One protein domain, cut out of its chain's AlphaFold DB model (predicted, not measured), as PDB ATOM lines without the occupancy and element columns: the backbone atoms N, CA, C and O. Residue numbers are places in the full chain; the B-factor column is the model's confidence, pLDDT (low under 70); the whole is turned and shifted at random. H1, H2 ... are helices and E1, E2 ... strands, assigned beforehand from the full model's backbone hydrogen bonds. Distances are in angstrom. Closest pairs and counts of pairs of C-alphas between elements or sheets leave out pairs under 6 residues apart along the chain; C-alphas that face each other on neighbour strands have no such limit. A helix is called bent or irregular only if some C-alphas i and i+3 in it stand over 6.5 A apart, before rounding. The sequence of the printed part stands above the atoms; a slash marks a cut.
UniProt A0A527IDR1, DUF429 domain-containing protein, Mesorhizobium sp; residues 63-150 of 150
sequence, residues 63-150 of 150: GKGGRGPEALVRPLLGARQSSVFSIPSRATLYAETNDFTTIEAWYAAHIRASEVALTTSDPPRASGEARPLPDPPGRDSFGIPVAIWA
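AT A GLANCE: This is residues 63 to 150 of the 150 residues of the protein "DUF429 domain-containing protein" of Mesorhizobium sp (UniProt A0A527IDR1). A small strand hairpin, E1 and E2, and a helix pair, the long H3 with the short H2 on it, make one end of a loosely assembled, elongated model, and the irregular helix H1 is set off at the other end, folded back on itself at a kink. Residues 75 to 80 of H1 stick out. The printed part has 88 residues, with named elements in the order H1, H2, H3, E1, E2; the class is mixed, helices and strands, and the two strands are antiparallel. It is only just compact, close to loose, with a radius of gyration of the C-alphas of 14.2 A and spans of 40 by 26 by 24 A.

HOW THE PARTS SIT: E1, residues 132 to 139, and E2, residues 145 to 149, form a hairpin through a tight link, at 157 degrees between their directions. N 133 and O 148 are 2.7 A apart and N 138 and O 146 3.1 A, both within hydrogen-bond range. E1 bends by 91 degrees at residue 136. H2, residues 90 to 94, and H3, residues 103 to 119, touch, H3 with residues 113 to 117 alone; their closest C-alphas, of Thr 92 and Ala 113, are 5.1 A apart. H2 and E2 are only just apart, at 8.2 A. H1, residues 68 to 83, is apart from H2, H3, E1 and E2. In H2 and H3 every O i to N i+4 pair is within hydrogen-bond range; in H1 4 of 12 are, beside 8 of 13 O i to N i+3 pairs.

IN THESE COORDINATES: C-alpha 132 opens E1 at (-26.141, 1.997, -15.190), and E2 ends at C-alpha 149, (-24.620, -1.974, -12.796); E1 is 12.4 A long and E2 12.3 A. H3 measures 24.7 A and H2 6.5 A. H1 begins at C-alpha 68, (-13.260, -9.237, -0.012), and measures 15.8 A; it is irregular, with C-alphas 76 and 79 9.4 A apart, and has a kink of 139 degrees near residue 77.

THE WHOLE: The two C-alphas farthest apart, of Ala 79 and Phe 142, are 40.8 A apart. The printed part has no cut; the link from H3 to E1, residues 120 to 131, is long. Mean pLDDT of the printed part is 74.3, and it is under 70 at residues 99 to 100 and 125 to 150.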
ATOM      1  N   GLY A  63      -8.425  -3.177  -6.491       82.19
ATOM      2  CA  GLY A  63      -7.381  -4.200  -6.595       82.19
ATOM      3  C   GLY A  63      -7.766  -5.425  -7.435       82.19
ATOM      4  O   GLY A  63      -8.943  -5.729  -7.673       82.19
ATOM      5  N   LYS A  64      -6.754  -6.198  -7.847       79.06
ATOM      6  CA  LYS A  64      -6.927  -7.513  -8.480       79.06
ATOM      7  C   LYS A  64      -7.782  -8.430  -7.595       79.06
ATOM      8  O   LYS A  64      -7.446  -8.698  -6.451       79.06
ATOM      9  N   GLY A  65      -8.856  -8.971  -8.170       77.25
ATOM     10  CA  GLY A  65      -9.788  -9.865  -7.472       77.25
ATOM     11  C   GLY A  65     -11.061  -9.178  -6.970       77.25
ATOM     12  O   GLY A  65     -12.061  -9.872  -6.803       77.25
ATOM     13  N   GLY A  66     -11.078  -7.842  -6.876       83.69
ATOM     14  CA  GLY A  66     -12.210  -7.071  -6.348       83.69
ATOM     15  C   GLY A  66     -12.108  -6.853  -4.838       83.69
ATOM     16  O   GLY A  66     -11.010  -6.866  -4.282       83.69
ATOM     17  N   ARG A  67     -13.243  -6.623  -4.170       85.56
ATOM     18  CA  ARG A  67     -13.293  -6.501  -2.706       85.56
ATOM     19  C   ARG A  67     -13.253  -7.908  -2.091       85.56
ATOM     20  O   ARG A  67     -13.164  -8.919  -2.791       85.56
ATOM     21  N   GLY A  68     -13.298  -7.974  -0.759       85.44
ATOM     22  CA  GLY A  68     -13.260  -9.237  -0.012       85.44
ATOM     23  C   GLY A  68     -14.251 -10.291  -0.533       85.44
ATOM     24  O   GLY A  68     -13.814 -11.396  -0.851       85.44
ATOM     25  N   PRO A  69     -15.550  -9.973  -0.688       85.56
ATOM     26  CA  PRO A  69     -16.533 -10.930  -1.195       85.56
ATOM     27  C   PRO A  69     -16.214 -11.468  -2.596       85.56
ATOM     28  O   PRO A  69     -16.268 -12.679  -2.805       85.56
ATOM     29  N   GLU A  70     -15.833 -10.605  -3.545       88.00
ATOM     30  CA  GLU A  70     -15.500 -11.021  -4.911       88.00
ATOM     31  C   GLU A  70     -14.263 -11.926  -4.928       88.00
ATOM     32  O   GLU A  70     -14.262 -12.970  -5.583       88.00
ATOM     33  N   ALA A  71     -13.221 -11.564  -4.174       87.88
ATOM     34  CA  ALA A  71     -12.001 -12.356  -4.082       87.88
ATOM     35  C   ALA A  71     -12.256 -13.740  -3.461       87.88
ATOM     36  O   ALA A  71     -11.703 -14.733  -3.935       87.88
ATOM     37  N   LEU A  72     -13.115 -13.817  -2.440       89.81
ATOM     38  CA  LEU A  72     -13.440 -15.059  -1.736       89.81
ATOM     39  C   LEU A  72     -14.341 -15.994  -2.551       89.81
ATOM     40  O   LEU A  72     -14.182 -17.210  -2.466       89.81
ATOM     41  N   VAL A  73     -15.273 -15.461  -3.348       90.69
ATOM     42  CA  VAL A  73     -16.214 -16.298  -4.110       90.69
ATOM     43  C   VAL A  73     -15.607 -16.846  -5.407       90.69
ATOM     44  O   VAL A  73     -15.938 -17.958  -5.812       90.69
ATOM     45  N   ARG A  74     -14.687 -16.120  -6.061       90.75
ATOM     46  CA  ARG A  74     -14.109 -16.520  -7.364       90.75
ATOM     47  C   ARG A  74     -13.516 -17.941  -7.383       90.75
ATOM     48  O   ARG A  74     -13.860 -18.677  -8.310       90.75
ATOM     49  N   PRO A  75     -12.691 -18.377  -6.404       91.75
ATOM     50  CA  PRO A  75     -12.147 -19.737  -6.387       91.75
ATOM     51  C   PRO A  75     -13.226 -20.822  -6.289       91.75
ATOM     52  O   PRO A  75     -13.023 -21.927  -6.783       91.75
ATOM     53  N   LEU A  76     -14.383 -20.507  -5.692       94.31
ATOM     54  CA  LEU A  76     -15.498 -21.440  -5.510       94.31
ATOM     55  C   LEU A  76     -16.317 -21.649  -6.795       94.31
ATOM     56  O   LEU A  76     -17.054 -22.624  -6.905       94.31
ATOM     57  N   LEU A  77     -16.197 -20.744  -7.772       92.00
ATOM     58  CA  LEU A  77     -16.996 -20.747  -9.002       92.00
ATOM     59  C   LEU A  77     -16.318 -21.459 -10.183       92.00
ATOM     60  O   LEU A  77     -16.970 -21.713 -11.201       92.00
ATOM     61  N   GLY A  78     -15.019 -21.760 -10.090       91.44
ATOM     62  CA  GLY A  78     -14.256 -22.415 -11.156       91.44
ATOM     63  C   GLY A  78     -14.364 -21.675 -12.497       91.44
ATOM     64  O   GLY A  78     -13.977 -20.512 -12.616       91.44
ATOM     65  N   ALA A  79     -14.928 -22.334 -13.514       90.94
ATOM     66  CA  ALA A  79     -15.128 -21.754 -14.848       90.94
ATOM     67  C   ALA A  79     -16.062 -20.525 -14.866       90.94
ATOM     68  O   ALA A  79     -16.018 -19.742 -15.810       90.94
ATOM     69  N   ARG A  80     -16.885 -20.326 -13.827       88.81
ATOM     70  CA  ARG A  80     -17.819 -19.190 -13.709       88.81
ATOM     71  C   ARG A  80     -17.238 -17.987 -12.968       88.81
ATOM     72  O   ARG A  80     -17.949 -17.024 -12.709       88.81
ATOM     73  N   GLN A  81     -15.950 -18.005 -12.628       86.31
ATOM     74  CA  GLN A  81     -15.308 -16.893 -11.921       86.31
ATOM     75  C   GLN A  81     -15.401 -15.545 -12.663       86.31
ATOM     76  O   GLN A  81     -15.325 -14.498 -12.023       86.31
ATOM     77  N   SER A  82     -15.565 -15.555 -13.993       82.25
ATOM     78  CA  SER A  82     -15.746 -14.355 -14.822       82.25
ATOM     79  C   SER A  82     -17.128 -13.714 -14.685       82.25
ATOM     80  O   SER A  82     -17.273 -12.549 -15.031       82.25
ATOM     81  N   SER A  83     -18.120 -14.427 -14.141       81.94
ATOM     82  CA  SER A  83     -19.450 -13.879 -13.832       81.94
ATOM     83  C   SER A  83     -19.457 -12.989 -12.586       81.94
ATOM     84  O   SER A  83     -20.474 -12.389 -12.265       81.94
ATOM     85  N   VAL A  84     -18.334 -12.913 -11.865       83.56
ATOM     86  CA  VAL A  84     -18.147 -11.978 -10.755       83.56
ATOM     87  C   VAL A  84     -17.479 -10.730 -11.310       83.56
ATOM     88  O   VAL A  84     -16.299 -10.755 -11.682       83.56
ATOM     89  N   PHE A  85     -18.216  -9.629 -11.358       80.75
ATOM     90  CA  PHE A  85     -17.693  -8.340 -11.793       80.75
ATOM     91  C   PHE A  85     -16.997  -7.634 -10.628       80.75
ATOM     92  O   PHE A  85     -17.479  -7.643  -9.498       80.75
ATOM     93  N   SER A  86     -15.819  -7.060 -10.884       82.06
ATOM     94  CA  SER A  86     -15.156  -6.210  -9.893       82.06
ATOM     95  C   SER A  86     -15.763  -4.815  -9.943       82.06
ATOM     96  O   SER A  86     -15.873  -4.228 -11.016       82.06
ATOM     97  N   ILE A  87     -16.108  -4.285  -8.777       83.06
ATOM     98  CA  ILE A  87     -16.673  -2.942  -8.642       83.06
ATOM     99  C   ILE A  87     -15.586  -1.880  -8.908       83.06
ATOM    100  O   ILE A  87     -14.442  -2.055  -8.457       83.06
ATOM    101  N   PRO A  88     -15.902  -0.795  -9.646       84.12
ATOM    102  CA  PRO A  88     -14.968   0.305  -9.877       84.12
ATOM    103  C   PRO A  88     -14.639   1.054  -8.579       84.12
ATOM    104  O   PRO A  88     -15.308   0.892  -7.553       84.12
ATOM    105  N   SER A  89     -13.605   1.893  -8.625       87.19
ATOM    106  CA  SER A  89     -13.294   2.773  -7.504       87.19
ATOM    107  C   SER A  89     -14.401   3.812  -7.331       87.19
ATOM    108  O   SER A  89     -15.157   4.123  -8.259       87.19
ATOM    109  N   ARG A  90     -14.470   4.400  -6.138       87.00
ATOM    110  CA  ARG A  90     -15.349   5.539  -5.875       87.00
ATOM    111  C   ARG A  90     -15.091   6.662  -6.875       87.00
ATOM    112  O   ARG A  90     -16.031   7.145  -7.489       87.00
ATOM    113  N   ALA A  91     -13.831   7.033  -7.086       85.88
ATOM    114  CA  ALA A  91     -13.472   8.118  -7.992       85.88
ATOM    115  C   ALA A  91     -13.956   7.867  -9.429       85.88
ATOM    116  O   ALA A  91     -14.490   8.781 -10.048       85.88
ATOM    117  N   THR A  92     -13.838   6.635  -9.941       86.94
ATOM    118  CA  THR A  92     -14.346   6.270 -11.274       86.94
ATOM    119  C   THR A  92     -15.848   6.506 -11.389       86.94
ATOM    120  O   THR A  92     -16.310   7.025 -12.399       86.94
ATOM    121  N   LEU A  93     -16.603   6.167 -10.343       83.69
ATOM    122  CA  LEU A  93     -18.051   6.368 -10.285       83.69
ATOM    123  C   LEU A  93     -18.461   7.846 -10.280       83.69
ATOM    124  O   LEU A  93     -19.485   8.197 -10.849       83.69
ATOM    125  N   TYR A  94     -17.654   8.710  -9.661       86.31
ATOM    126  CA  TYR A  94     -17.903  10.154  -9.610       86.31
ATOM    127  C   TYR A  94     -17.262  10.938 -10.767       86.31
ATOM    128  O   TYR A  94     -17.418  12.156 -10.827       86.31
ATOM    129  N   ALA A  95     -16.551  10.272 -11.684       86.50
ATOM    130  CA  ALA A  95     -15.878  10.921 -12.812       86.50
ATOM    131  C   ALA A  95     -16.862  11.581 -13.794       86.50
ATOM    132  O   ALA A  95     -16.530  12.577 -14.435       86.50
ATOM    133  N   GLU A  96     -18.075  11.040 -13.894       83.56
ATOM    134  CA  GLU A  96     -19.203  11.682 -14.552       83.56
ATOM    135  C   GLU A  96     -20.468  11.400 -13.749       83.56
ATOM    136  O   GLU A  96     -20.787  10.250 -13.460       83.56
ATOM    137  N   THR A  97     -21.188  12.459 -13.395       79.94
ATOM    138  CA  THR A  97     -22.415  12.348 -12.596       79.94
ATOM    139  C   THR A  97     -23.624  12.931 -13.306       79.94
ATOM    140  O   THR A  97     -24.716  12.880 -12.746       79.94
ATOM    141  N   ASN A  98     -23.451  13.511 -14.494       74.38
ATOM    142  CA  ASN A  98     -24.541  14.053 -15.290       74.38
ATOM    143  C   ASN A  98     -25.266  12.959 -16.077       74.38
ATOM    144  O   ASN A  98     -24.715  11.899 -16.369       74.38
ATOM    145  N   ASP A  99     -26.501  13.269 -16.455       68.38
ATOM    146  CA  ASP A  99     -27.338  12.398 -17.268       68.38
ATOM    147  C   ASP A  99     -26.748  12.234 -18.676       68.38
ATOM    148  O   ASP A  99     -26.287  13.200 -19.301       68.38
ATOM    149  N   PHE A 100     -26.805  11.017 -19.217       69.94
ATOM    150  CA  PHE A 100     -26.368  10.737 -20.582       69.94
ATOM    151  C   PHE A 100     -27.475  11.107 -21.567       69.94
ATOM    152  O   PHE A 100     -28.368  10.323 -21.871       69.94
ATOM    153  N   THR A 101     -27.437  12.338 -22.068       74.56
ATOM    154  CA  THR A 101     -28.480  12.855 -22.967       74.56
ATOM    155  C   THR A 101     -28.218  12.551 -24.443       74.56
ATOM    156  O   THR A 101     -29.153  12.571 -25.244       74.56
ATOM    157  N   THR A 102     -26.968  12.246 -24.816       79.19
ATOM    158  CA  THR A 102     -26.574  11.875 -26.184       79.19
ATOM    159  C   THR A 102     -25.504  10.783 -26.202       79.19
ATOM    160  O   THR A 102     -24.814  10.543 -25.207       79.19
ATOM    161  N   ILE A 103     -25.333  10.138 -27.361       75.19
ATOM    162  CA  ILE A 103     -24.295   9.121 -27.586       75.19
ATOM    163  C   ILE A 103     -22.895   9.733 -27.422       75.19
ATOM    164  O   ILE A 103     -22.012   9.119 -26.832       75.19
ATOM    165  N   GLU A 104     -22.684  10.959 -27.897       78.62
ATOM    166  CA  GLU A 104     -21.406  11.667 -27.781       78.62
ATOM    167  C   GLU A 104     -21.083  12.006 -26.322       78.62
ATOM    168  O   GLU A 104     -19.950  11.807 -25.880       78.62
ATOM    169  N   ALA A 105     -22.079  12.474 -25.560       77.38
ATOM    170  CA  ALA A 105     -21.931  12.744 -24.133       77.38
ATOM    171  C   ALA A 105     -21.592  11.461 -23.363       77.38
ATOM    172  O   ALA A 105     -20.714  11.475 -22.499       77.38
ATOM    173  N   TRP A 106     -22.226  10.346 -23.735       77.50
ATOM    174  CA  TRP A 106     -21.929   9.026 -23.191       77.50
ATOM    175  C   TRP A 106     -20.491   8.579 -23.489       77.50
ATOM    176  O   TRP A 106     -19.768   8.210 -22.566       77.50
ATOM    177  N   TYR A 107     -20.024   8.675 -24.740       71.62
ATOM    178  CA  TYR A 107     -18.638   8.323 -25.087       71.62
ATOM    179  C   TYR A 107     -17.624   9.189 -24.336       71.62
ATOM    180  O   TYR A 107     -16.636   8.677 -23.811       71.62
ATOM    181  N   ALA A 108     -17.869  10.498 -24.244       81.19
ATOM    182  CA  ALA A 108     -16.986  11.409 -23.526       81.19
ATOM    183  C   ALA A 108     -16.931  11.086 -22.023       81.19
ATOM    184  O   ALA A 108     -15.859  11.123 -21.417       81.19
ATOM    185  N   ALA A 109     -18.072  10.740 -21.426       81.94
ATOM    186  CA  ALA A 109     -18.147  10.287 -20.044       81.94
ATOM    187  C   ALA A 109     -17.412   8.962 -19.822       81.94
ATOM    188  O   ALA A 109     -16.668   8.823 -18.853       81.94
ATOM    189  N   HIS A 110     -17.573   8.013 -20.744       76.50
ATOM    190  CA  HIS A 110     -16.883   6.731 -20.703       76.50
ATOM    191  C   HIS A 110     -15.358   6.902 -20.745       76.50
ATOM    192  O   HIS A 110     -14.645   6.237 -19.990       76.50
ATOM    193  N   ILE A 111     -14.855   7.823 -21.575       79.50
ATOM    194  CA  ILE A 111     -13.425   8.162 -21.625       79.50
ATOM    195  C   ILE A 111     -12.961   8.704 -20.268       79.50
ATOM    196  O   ILE A 111     -12.019   8.154 -19.698       79.50
ATOM    197  N   ARG A 112     -13.660   9.697 -19.698       85.44
ATOM    198  CA  ARG A 112     -13.323  10.265 -18.376       85.44
ATOM    199  C   ARG A 112     -13.306   9.204 -17.274       85.44
ATOM    200  O   ARG A 112     -12.354   9.123 -16.500       85.44
ATOM    201  N   ALA A 113     -14.336   8.362 -17.212       85.50
ATOM    202  CA  ALA A 113     -14.415   7.281 -16.233       85.50
ATOM    203  C   ALA A 113     -13.273   6.267 -16.411       85.50
ATOM    204  O   ALA A 113     -12.677   5.830 -15.424       85.50
ATOM    205  N   SER A 114     -12.915   5.945 -17.657       82.06
ATOM    206  CA  SER A 114     -11.809   5.037 -17.976       82.06
ATOM    207  C   SER A 114     -10.446   5.606 -17.579       82.06
ATOM    208  O   SER A 114      -9.628   4.878 -17.017       82.06
ATOM    209  N   GLU A 115     -10.204   6.898 -17.803       86.81
ATOM    210  CA  GLU A 115      -8.984   7.590 -17.362       86.81
ATOM    211  C   GLU A 115      -8.833   7.540 -15.834       86.81
ATOM    212  O   GLU A 115      -7.765   7.204 -15.309       86.81
ATOM    213  N   VAL A 116      -9.923   7.783 -15.099       87.19
ATOM    214  CA  VAL A 116      -9.922   7.659 -13.635       87.19
ATOM    215  C   VAL A 116      -9.739   6.201 -13.204       87.19
ATOM    216  O   VAL A 116      -8.976   5.927 -12.280       87.19
ATOM    217  N   ALA A 117     -10.367   5.236 -13.878       85.62
ATOM    218  CA  ALA A 117     -10.209   3.812 -13.569       85.62
ATOM    219  C   ALA A 117      -8.754   3.341 -13.710       85.62
ATOM    220  O   ALA A 117      -8.253   2.637 -12.834       85.62
ATOM    221  N   LEU A 118      -8.044   3.790 -14.749       84.38
ATOM    222  CA  LEU A 118      -6.630   3.469 -14.960       84.38
ATOM    223  C   LEU A 118      -5.738   3.956 -13.815       84.38
ATOM    224  O   LEU A 118      -4.802   3.261 -13.431       84.38
ATOM    225  N   THR A 119      -6.035   5.130 -13.258       89.62
ATOM    226  CA  THR A 119      -5.255   5.718 -12.156       89.62
ATOM    227  C   THR A 119      -5.681   5.218 -10.776       89.62
ATOM    228  O   THR A 119      -4.926   5.354  -9.816       89.62
ATOM    229  N   THR A 120      -6.865   4.609 -10.668       86.06
ATOM    230  CA  THR A 120      -7.453   4.143  -9.402       86.06
ATOM    231  C   THR A 120      -7.659   2.628  -9.350       86.06
ATOM    232  O   THR A 120      -8.483   2.127  -8.581       86.06
ATOM    233  N   SER A 121      -6.877   1.871 -10.122       82.44
ATOM    234  CA  SER A 121      -6.843   0.411 -10.054       82.44
ATOM    235  C   SER A 121      -5.424  -0.154 -10.060       82.44
ATOM    236  O   SER A 121      -4.506   0.433 -10.628       82.44
ATOM    237  N   ASP A 122      -5.257  -1.317  -9.427       79.31
ATOM    238  CA  ASP A 122      -4.004  -2.074  -9.411       79.31
ATOM    239  C   ASP A 122      -4.242  -3.573  -9.728       79.31
ATOM    240  O   ASP A 122      -4.908  -4.281  -8.957       79.31
ATOM    241  N   PRO A 123      -3.730  -4.100 -10.860       79.50
ATOM    242  CA  PRO A 123      -3.032  -3.357 -11.916       79.50
ATOM    243  C   PRO A 123      -3.990  -2.397 -12.648       79.50
ATOM    244  O   PRO A 123      -5.199  -2.653 -12.625       79.50
ATOM    245  N   PRO A 124      -3.476  -1.369 -13.352       73.62
ATOM    246  CA  PRO A 124      -4.297  -0.430 -14.114       73.62
ATOM    247  C   PRO A 124      -5.245  -1.138 -15.090       73.62
ATOM    248  O   PRO A 124      -4.818  -1.945 -15.922       73.62
ATOM    249  N   ARG A 125      -6.544  -0.847 -14.989       68.06
ATOM    250  CA  ARG A 125      -7.620  -1.396 -15.827       68.06
ATOM    251  C   ARG A 125      -8.612  -0.296 -16.187       68.06
ATOM    252  O   ARG A 125      -9.064   0.439 -15.315       68.06
ATOM    253  N   ALA A 126      -8.991  -0.226 -17.460       60.28
ATOM    254  CA  ALA A 126     -10.133   0.579 -17.882       60.28
ATOM    255  C   ALA A 126     -11.444  -0.038 -17.353       60.28
ATOM    256  O   ALA A 126     -11.528  -1.257 -17.160       60.28
ATOM    257  N   SER A 127     -12.462   0.790 -17.112       59.81
ATOM    258  CA  SER A 127     -13.799   0.311 -16.752       59.81
ATOM    259  C   SER A 127     -14.400  -0.485 -17.914       59.81
ATOM    260  O   SER A 127     -14.427   0.001 -19.042       59.81
ATOM    261  N   GLY A 128     -14.880  -1.703 -17.644       56.56
ATOM    262  CA  GLY A 128     -15.654  -2.474 -18.621       56.56
ATOM    263  C   GLY A 128     -16.985  -1.794 -18.962       56.56
ATOM    264  O   GLY A 128     -17.442  -0.924 -18.226       56.56
ATOM    265  N   GLU A 129     -17.603  -2.209 -20.071       49.44
ATOM    266  CA  GLU A 129     -18.850  -1.675 -20.654       49.44
ATOM    267  C   GLU A 129     -20.124  -1.946 -19.813       49.44
ATOM    268  O   GLU A 129     -21.157  -2.335 -20.352       49.44
ATOM    269  N   ALA A 130     -20.079  -1.782 -18.491       45.06
ATOM    270  CA  ALA A 130     -21.269  -1.910 -17.654       45.06
ATOM    271  C   ALA A 130     -22.167  -0.673 -17.827       45.06
ATOM    272  O   ALA A 130     -21.684   0.464 -17.826       45.06
ATOM    273  N   ARG A 131     -23.477  -0.886 -17.984       51.50
ATOM    274  CA  ARG A 131     -24.474   0.182 -18.129       51.50
ATOM    275  C   ARG A 131     -25.176   0.424 -16.790       51.50
ATOM    276  O   ARG A 131     -25.585  -0.540 -16.143       51.50
ATOM    277  N   PRO A 132     -25.341   1.686 -16.363       50.38
ATOM    278  CA  PRO A 132     -26.141   1.997 -15.190       50.38
ATOM    279  C   PRO A 132     -27.638   1.808 -15.484       50.38
ATOM    280  O   PRO A 132     -28.118   2.147 -16.564       50.38
ATOM    281  N   LEU A 133     -28.380   1.286 -14.513       49.34
ATOM    282  CA  LEU A 133     -29.838   1.220 -14.492       49.34
ATOM    283  C   LEU A 133     -30.363   1.799 -13.163       49.34
ATOM    284  O   LEU A 133     -29.886   1.398 -12.100       49.34
ATOM    285  N   PRO A 134     -31.351   2.716 -13.176       49.62
ATOM    286  CA  PRO A 134     -31.925   3.374 -14.354       49.62
ATOM    287  C   PRO A 134     -30.906   4.265 -15.094       49.62
ATOM    288  O   PRO A 134     -29.873   4.629 -14.535       49.62
ATOM    289  N   ASP A 135     -31.201   4.575 -16.360       51.53
ATOM    290  CA  ASP A 135     -30.431   5.497 -17.207       51.53
ATOM    291  C   ASP A 135     -31.347   6.672 -17.617       51.53
ATOM    292  O   ASP A 135     -32.335   6.435 -18.326       51.53
ATOM    293  N   PRO A 136     -31.091   7.904 -17.134       60.78
ATOM    294  CA  PRO A 136     -29.943   8.289 -16.305       60.78
ATOM    295  C   PRO A 136     -30.013   7.757 -14.856       60.78
ATOM    296  O   PRO A 136     -31.111   7.457 -14.369       60.78
ATOM    297  N   PRO A 137     -28.863   7.652 -14.150       61.84
ATOM    298  CA  PRO A 137     -28.815   7.263 -12.741       61.84
ATOM    299  C   PRO A 137     -29.763   8.097 -11.873       61.84
ATOM    300  O   PRO A 137     -29.812   9.324 -11.980       61.84
ATOM    301  N   GLY A 138     -30.485   7.445 -10.959       61.88
ATOM    302  CA  GLY A 138     -31.261   8.158  -9.941       61.88
ATOM    303  C   GLY A 138     -30.340   8.952  -9.008       61.88
ATOM    304  O   GLY A 138     -29.137   8.726  -8.992       61.88
ATOM    305  N   ARG A 139     -30.876   9.869  -8.196       67.75
ATOM    306  CA  ARG A 139     -30.098  10.578  -7.163       67.75
ATOM    307  C   ARG A 139     -30.681  10.344  -5.776       67.75
ATOM    308  O   ARG A 139     -31.900  10.243  -5.635       67.75
ATOM    309  N   ASP A 140     -29.820  10.258  -4.767       56.06
ATOM    310  CA  ASP A 140     -30.236  10.210  -3.366       56.06
ATOM    311  C   ASP A 140     -30.606  11.605  -2.820       56.06
ATOM    312  O   ASP A 140     -30.554  12.621  -3.519       56.06
ATOM    313  N   SER A 141     -30.980  11.667  -1.538       46.34
ATOM    314  CA  SER A 141     -31.355  12.906  -0.844       46.34
ATOM    315  C   SER A 141     -30.229  13.940  -0.715       46.34
ATOM    316  O   SER A 141     -30.495  15.079  -0.338       46.34
ATOM    317  N   PHE A 142     -28.985  13.557  -0.999       45.44
ATOM    318  CA  PHE A 142     -27.807  14.422  -0.987       45.44
ATOM    319  C   PHE A 142     -27.369  14.815  -2.407       45.44
ATOM    320  O   PHE A 142     -26.364  15.505  -2.573       45.44
ATOM    321  N   GLY A 143     -28.124  14.407  -3.434       51.78
ATOM    322  CA  GLY A 143     -27.826  14.681  -4.838       51.78
ATOM    323  C   GLY A 143     -26.799  13.726  -5.453       51.78
ATOM    324  O   GLY A 143     -26.346  13.968  -6.576       51.78
ATOM    325  N   ILE A 144     -26.439  12.649  -4.752       48.88
ATOM    326  CA  ILE A 144     -25.447  11.668  -5.190       48.88
ATOM    327  C   ILE A 144     -26.094  10.695  -6.186       48.88
ATOM    328  O   ILE A 144     -27.152  10.146  -5.872       48.88
ATOM    329  N   PRO A 145     -25.490  10.444  -7.362       46.38
ATOM    330  CA  PRO A 145     -25.988   9.440  -8.297       46.38
ATOM    331  C   PRO A 145     -25.980   8.023  -7.711       46.38
ATOM    332  O   PRO A 145     -24.990   7.572  -7.135       46.38
ATOM    333  N   VAL A 146     -27.075   7.301  -7.918       45.66
ATOM    334  CA  VAL A 146     -27.290   5.907  -7.539       45.66
ATOM    335  C   VAL A 146     -27.658   5.139  -8.803       45.66
ATOM    336  O   VAL A 146     -28.660   5.435  -9.456       45.66
ATOM    337  N   ALA A 147     -26.841   4.147  -9.142       50.00
ATOM    338  CA  ALA A 147     -27.039   3.277 -10.291       50.00
ATOM    339  C   ALA A 147     -26.816   1.817  -9.904       50.00
ATOM    340  O   ALA A 147     -25.957   1.502  -9.077       50.00
ATOM    341  N   ILE A 148     -27.567   0.937 -10.551       52.44
ATOM    342  CA  ILE A 148     -27.328  -0.500 -10.565       52.44
ATOM    343  C   ILE A 148     -26.542  -0.821 -11.826       52.44
ATOM    344  O   ILE A 148     -26.843  -0.308 -12.899       52.44
ATOM    345  N   TRP A 149     -25.503  -1.630 -11.691       51.38
ATOM    346  CA  TRP A 149     -24.620  -1.974 -12.796       51.38
ATOM    347  C   TRP A 149     -25.104  -3.261 -13.466       51.38
ATOM    348  O   TRP A 149     -25.153  -4.295 -12.800       51.38
ATOM    349  N   ALA A 150     -25.434  -3.196 -14.760       44.94
ATOM    350  CA  ALA A 150     -25.808  -4.340 -15.601       44.94
ATOM    351  C   ALA A 150     -24.907  -4.470 -16.838       44.94
ATOM    352  O   ALA A 150     -24.461  -3.427 -17.374       44.94
TER     353      ALA A 150